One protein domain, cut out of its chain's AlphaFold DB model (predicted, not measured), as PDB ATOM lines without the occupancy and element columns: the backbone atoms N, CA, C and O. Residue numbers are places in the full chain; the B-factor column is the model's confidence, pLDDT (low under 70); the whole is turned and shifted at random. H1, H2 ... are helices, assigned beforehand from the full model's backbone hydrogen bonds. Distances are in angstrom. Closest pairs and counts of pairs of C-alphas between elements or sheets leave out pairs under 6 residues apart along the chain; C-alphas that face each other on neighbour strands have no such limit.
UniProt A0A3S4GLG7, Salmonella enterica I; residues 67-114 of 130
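AT A GLANCE: This is residues 67 to 114 of the 130 residues of a protein of Salmonella enterica I (UniProt A0A3S4GLG7). Two helices, H2 and H1, lie toward opposite ends of an open, elongated shape and are joined by a winding link, residues 82 to 95. Residues 91 to 114, with H2 in them, stick out as a free arm. The printed part has 48 residues with two named helices, H1 then H2, no named strand, and is all helix. It is only just extended, close to loose, with a radius of gyration of the C-alphas of 14.7 A and spans of 41 by 21 by 19 A.

HOW THE PARTS SIT: H2, residues 96 to 112, stands free. It is apart from H1, residues 67 to 81. In both helices every O i to N i+4 pair is within hydrogen-bond range.

IN THESE COORDINATES: H2 measures 24.6 A, from C-alpha 96 at (158.214, -12.114, 108.712) to C-alpha 112 at (179.749, -4.742, 118.028). H1 measures 20.9 A and begins at C-alpha 67, (161.278, -30.863, 96.865).

THE WHOLE: The C-alphas farthest apart, of Ser 79 and Arg 112, are 41.3 A apart. The link from H1 to H2 is long, 14 residues. The printed part has no cut. Mean pLDDT of the printed part is 83.8; residues 104 to 114 are under 70.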
ATOM      1  N   GLU A  67     161.028 -31.499  98.157       94.75
ATOM      2  CA  GLU A  67     161.278 -30.863  96.865       94.75
ATOM      3  C   GLU A  67     160.020 -30.176  96.306       94.75
ATOM      4  O   GLU A  67     160.114 -29.117  95.681       94.75
ATOM      5  N   ALA A  68     158.829 -30.726  96.577       95.38
ATOM      6  CA  ALA A  68     157.563 -30.159  96.121       95.38
ATOM      7  C   ALA A  68     157.340 -28.746  96.682       95.38
ATOM      8  O   ALA A  68     156.919 -27.852  95.940       95.38
ATOM      9  N   TYR A  69     157.699 -28.511  97.949       95.69
ATOM     10  CA  TYR A  69     157.691 -27.178  98.551       95.69
ATOM     11  C   TYR A  69     158.553 -26.177  97.765       95.69
ATOM     12  O   TYR A  69     158.087 -25.088  97.415       95.69
ATOM     13  N   PHE A  70     159.808 -26.534  97.475       96.44
ATOM     14  CA  PHE A  70     160.727 -25.629  96.782       96.44
ATOM     15  C   PHE A  70     160.295 -25.396  95.336       96.44
ATOM     16  O   PHE A  70     160.270 -24.249  94.892       96.44
ATOM     17  N   ASN A  71     159.865 -26.440  94.630       97.00
ATOM     18  CA  ASN A  71     159.370 -26.326  93.261       97.00
ATOM     19  C   ASN A  71     158.161 -25.384  93.174       97.00
ATOM     20  O   ASN A  71     158.140 -24.497  92.318       97.00
ATOM     21  N   ALA A  72     157.200 -25.497  94.098       97.06
ATOM     22  CA  ALA A  72     156.054 -24.591  94.160       97.06
ATOM     23  C   ALA A  72     156.479 -23.133  94.411       97.06
ATOM     24  O   ALA A  72     155.995 -22.218  93.740       97.06
ATOM     25  N   LEU A  73     157.418 -22.909  95.336       97.00
ATOM     26  CA  LEU A  73     157.927 -21.576  95.663       97.00
ATOM     27  C   LEU A  73     158.654 -20.935  94.475       97.00
ATOM     28  O   LEU A  73     158.341 -19.808  94.089       97.00
ATOM     29  N   LEU A  74     159.607 -21.644  93.869       97.38
ATOM     30  CA  LEU A  74     160.385 -21.142  92.734       97.38
ATOM     31  C   LEU A  74     159.481 -20.879  91.516       97.38
ATOM     32  O   LEU A  74     159.618 -19.857  90.832       97.38
ATOM     33  N   HIS A  75     158.507 -21.759  91.275       98.06
ATOM     34  CA  HIS A  75     157.523 -21.581  90.213       98.06
ATOM     35  C   HIS A  75     156.623 -20.360  90.446       98.06
ATOM     36  O   HIS A  75     156.364 -19.595  89.516       98.06
ATOM     37  N   TRP A  76     156.173 -20.121  91.680       98.19
ATOM     38  CA  TRP A  76     155.354 -18.951  92.002       98.19
ATOM     39  C   TRP A  76     156.081 -17.637  91.691       98.19
ATOM     40  O   TRP A  76     155.529 -16.761  91.024       98.19
ATOM     41  N   PHE A  77     157.342 -17.515  92.116       98.25
ATOM     42  CA  PHE A  77     158.130 -16.301  91.878       98.25
ATOM     43  C   PHE A  77     158.464 -16.085  90.402       98.25
ATOM     44  O   PHE A  77     158.336 -14.963  89.904       98.25
ATOM     45  N   SER A  78     158.825 -17.143  89.681       98.00
ATOM     46  CA  SER A  78     159.107 -17.032  88.248       98.00
ATOM     47  C   SER A  78     157.851 -16.687  87.440       98.00
ATOM     48  O   SER A  78     157.885 -15.767  86.625       98.00
ATOM     49  N   SER A  79     156.719 -17.347  87.696       98.12
ATOM     50  CA  SER A  79     155.480 -17.131  86.935       98.12
ATOM     51  C   SER A  79     154.819 -15.778  87.215       98.12
ATOM     52  O   SER A  79     154.360 -15.116  86.285       98.12
ATOM     53  N   ARG A  80     154.774 -15.337  88.479       98.00
ATOM     54  CA  ARG A  80     154.049 -14.115  88.878       98.00
ATOM     55  C   ARG A  80     154.905 -12.861  88.887       98.00
ATOM     56  O   ARG A  80     154.367 -11.775  88.691       98.00
ATOM     57  N   HIS A  81     156.206 -13.003  89.118       97.75
ATOM     58  CA  HIS A  81     157.108 -11.868  89.328       97.75
ATOM     59  C   HIS A  81     158.300 -11.857  88.366       97.75
ATOM     60  O   HIS A  81     159.168 -11.002  88.510       97.75
ATOM     61  N   GLN A  82     158.366 -12.806  87.419       97.62
ATOM     62  CA  GLN A  82     159.479 -12.958  86.473       97.62
ATOM     63  C   GLN A  82     160.839 -13.025  87.188       97.62
ATOM     64  O   GLN A  82     161.865 -12.591  86.666       97.62
ATOM     65  N   LEU A  83     160.835 -13.572  88.407       97.81
ATOM     66  CA  LEU A  83     161.996 -13.639  89.276       97.81
ATOM     67  C   LEU A  83     162.480 -15.081  89.393       97.81
ATOM     68  O   LEU A  83     161.820 -15.925  90.001       97.81
ATOM     69  N   THR A  84     163.662 -15.351  88.845       96.62
ATOM     70  CA  THR A  84     164.330 -16.647  88.989       96.62
ATOM     71  C   THR A  84     165.080 -16.691  90.312       96.62
ATOM     72  O   THR A  84     166.110 -16.037  90.481       96.62
ATOM     73  N   LEU A  85     164.557 -17.467  91.254       96.31
ATOM     74  CA  LEU A  85     165.198 -17.736  92.537       96.31
ATOM     75  C   LEU A  85     166.007 -19.034  92.475       96.31
ATOM     76  O   LEU A  85     165.736 -19.908  91.653       96.31
ATOM     77  N   LYS A  86     166.982 -19.165  93.376       94.75
ATOM     78  CA  LYS A  86     167.698 -20.420  93.611       94.75
ATOM     79  C   LYS A  86     167.342 -20.978  94.982       94.75
ATOM     80  O   LYS A  86     167.131 -20.210  95.922       94.75
ATOM     81  N   GLN A  87     167.272 -22.302  95.099       93.38
ATOM     82  CA  GLN A  87     166.850 -22.969  96.330       93.38
ATOM     83  C   GLN A  87     167.752 -22.607  97.517       93.38
ATOM     84  O   GLN A  87     167.250 -22.358  98.610       93.38
ATOM     85  N   GLU A  88     169.062 -22.479  97.301       94.69
ATOM     86  CA  GLU A  88     170.034 -22.127  98.339       94.69
ATOM     87  C   GLU A  88     169.856 -20.711  98.915       94.69
ATOM     88  O   GLU A  88     170.445 -20.381  99.944       94.69
ATOM     89  N   TRP A  89     169.042 -19.857  98.284       95.06
ATOM     90  CA  TRP A  89     168.701 -18.532  98.817       95.06
ATOM     91  C   TRP A  89     167.536 -18.580  99.807       95.06
ATOM     92  O   TRP A  89     167.287 -17.605 100.521       95.06
ATOM     93  N   VAL A  90     166.799 -19.690  99.849       92.88
ATOM     94  CA  VAL A  90     165.577 -19.820 100.635       92.88
ATOM     95  C   VAL A  90     165.922 -20.277 102.047       92.88
ATOM     96  O   VAL A  90     166.374 -21.394 102.278       92.88
ATOM     97  N   CYS A  91     165.651 -19.411 103.020       90.31
ATOM     98  CA  CYS A  91     165.717 -19.732 104.439       90.31
ATOM     99  C   CYS A  91     164.321 -19.581 105.042       90.31
ATOM    100  O   CYS A  91     163.695 -18.526 104.915       90.31
ATOM    101  N   SER A  92     163.832 -20.639 105.684       87.50
ATOM    102  CA  SER A  92     162.490 -20.658 106.259       87.50
ATOM    103  C   SER A  92     162.479 -20.138 107.688       87.50
ATOM    104  O   SER A  92     163.357 -20.458 108.485       87.50
ATOM    105  N   VAL A  93     161.472 -19.330 108.004       90.31
ATOM    106  CA  VAL A  93     161.302 -18.645 109.289       90.31
ATOM    107  C   VAL A  93     159.830 -18.660 109.679       90.31
ATOM    108  O   VAL A  93     158.958 -18.548 108.816       90.31
ATOM    109  N   GLU A  94     159.553 -18.722 110.980       86.94
ATOM    110  CA  GLU A  94     158.191 -18.660 111.524       86.94
ATOM    111  C   GLU A  94     157.686 -17.209 111.555       86.94
ATOM    112  O   GLU A  94     157.635 -16.534 112.589       86.94
ATOM    113  N   GLY A  95     157.370 -16.698 110.365       86.50
ATOM    114  CA  GLY A  95     156.803 -15.374 110.148       86.50
ATOM    115  C   GLY A  95     157.825 -14.258 109.902       86.50
ATOM    116  O   GLY A  95     158.956 -14.248 110.393       86.50
ATOM    117  N   VAL A  96     157.381 -13.251 109.144       87.12
ATOM    118  CA  VAL A  96     158.214 -12.114 108.712       87.12
ATOM    119  C   VAL A  96     158.689 -11.274 109.899       87.12
ATOM    120  O   VAL A  96     159.862 -10.912 109.975       87.12
ATOM    121  N   ARG A  97     157.801 -10.997 110.864       79.31
ATOM    122  CA  ARG A  97     158.117 -10.195 112.060       79.31
ATOM    123  C   ARG A  97     159.261 -10.800 112.873       79.31
ATOM    124  O   ARG A  97     160.171 -10.075 113.266       79.31
ATOM    125  N   THR A  98     159.239 -12.117 113.074       82.69
ATOM    126  CA  THR A  98     160.300 -12.852 113.772       82.69
ATOM    127  C   THR A  98     161.638 -12.634 113.073       82.69
ATOM    128  O   THR A  98     162.613 -12.216 113.695       82.69
ATOM    129  N   ARG A  99     161.669 -12.804 111.745       85.44
ATOM    130  CA  ARG A  99     162.887 -12.635 110.947       85.44
ATOM    131  C   ARG A  99     163.438 -11.214 110.983       85.44
ATOM    132  O   ARG A  99     164.650 -11.054 111.109       85.44
ATOM    133  N   VAL A 100     162.582 -10.196 110.902       79.50
ATOM    134  CA  VAL A 100     163.008  -8.790 111.006       79.50
ATOM    135  C   VAL A 100     163.645  -8.512 112.371       79.50
ATOM    136  O   VAL A 100     164.723  -7.921 112.429       79.50
ATOM    137  N   GLY A 101     163.045  -9.005 113.459       73.75
ATOM    138  CA  GLY A 101     163.610  -8.875 114.805       73.75
ATOM    139  C   GLY A 101     164.994  -9.521 114.932       73.75
ATOM    140  O   GLY A 101     165.944  -8.887 115.397       73.75
ATOM    141  N   THR A 102     165.151 -10.756 114.445       74.69
ATOM    142  CA  THR A 102     166.435 -11.476 114.501       74.69
ATOM    143  C   THR A 102     167.499 -10.867 113.581       74.69
ATOM    144  O   THR A 102     168.679 -10.862 113.929       74.69
ATOM    145  N   LEU A 103     167.119 -10.319 112.420       71.06
ATOM    146  CA  LEU A 103     168.043  -9.573 111.556       71.06
ATOM    147  C   LEU A 103     168.623  -8.359 112.284       71.06
ATOM    148  O   LEU A 103     169.837  -8.169 112.253       71.06
ATOM    149  N   GLY A 104     167.786  -7.589 112.986       65.69
ATOM    150  CA  GLY A 104     168.241  -6.464 113.805       65.69
ATOM    151  C   GLY A 104     169.265  -6.885 114.864       65.69
ATOM    152  O   GLY A 104     170.318  -6.262 114.981       65.69
ATOM    153  N   ALA A 105     169.007  -7.993 115.565       65.62
ATOM    154  CA  ALA A 105     169.923  -8.535 116.570       65.62
ATOM    155  C   ALA A 105     171.264  -9.002 115.969       65.62
ATOM    156  O   ALA A 105     172.327  -8.708 116.514       65.62
ATOM    157  N   ASN A 106     171.240  -9.678 114.816       62.06
ATOM    158  CA  ASN A 106     172.456 -10.146 114.141       62.06
ATOM    159  C   ASN A 106     173.283  -8.994 113.549       62.06
ATOM    160  O   ASN A 106     174.518  -9.041 113.552       62.06
ATOM    161  N   VAL A 107     172.625  -7.940 113.062       61.56
ATOM    162  CA  VAL A 107     173.296  -6.708 112.627       61.56
ATOM    163  C   VAL A 107     173.931  -5.983 113.819       61.56
ATOM    164  O   VAL A 107     175.068  -5.534 113.702       61.56
ATOM    165  N   ASP A 108     173.273  -5.914 114.979       57.22
ATOM    166  CA  ASP A 108     173.873  -5.332 116.191       57.22
ATOM    167  C   ASP A 108     175.075  -6.163 116.686       57.22
ATOM    168  O   ASP A 108     176.156  -5.629 116.936       57.22
ATOM    169  N   ALA A 109     174.954  -7.494 116.711       57.75
ATOM    170  CA  ALA A 109     176.039  -8.396 117.108       57.75
ATOM    171  C   ALA A 109     177.269  -8.305 116.181       57.75
ATOM    172  O   ALA A 109     178.413  -8.307 116.643       57.75
ATOM    173  N   SER A 110     177.050  -8.190 114.867       57.41
ATOM    174  CA  SER A 110     178.126  -8.018 113.879       57.41
ATOM    175  C   SER A 110     178.738  -6.612 113.896       57.41
ATOM    176  O   SER A 110     179.943  -6.476 113.675       57.41
ATOM    177  N   ARG A 111     177.961  -5.574 114.233       53.03
ATOM    178  CA  ARG A 111     178.457  -4.200 114.427       53.03
ATOM    179  C   ARG A 111     179.263  -4.034 115.711       53.03
ATOM    180  O   ARG A 111     180.281  -3.356 115.678       53.03
ATOM    181  N   ARG A 112     178.914  -4.717 116.807       50.97
ATOM    182  CA  ARG A 112     179.749  -4.742 118.028       50.97
ATOM    183  C   ARG A 112     181.130  -5.371 117.804       50.97
ATOM    184  O   ARG A 112     182.064  -5.031 118.518       50.97
ATOM    185  N   ARG A 113     181.286  -6.234 116.790       50.62
ATOM    186  CA  ARG A 113     182.595  -6.762 116.351       50.62
ATOM    187  C   ARG A 113     183.370  -5.819 115.424       50.62
ATOM    188  O   ARG A 113     184.562  -6.021 115.230       50.62
ATOM    189  N   ARG A 114     182.720  -4.810 114.841       47.31
ATOM    190  CA  ARG A 114     183.327  -3.803 113.960       47.31
ATOM    191  C   ARG A 114     183.080  -2.417 114.553       47.31
ATOM    192  O   ARG A 114     182.223  -1.675 114.082       47.31
TER     193      ARG A 114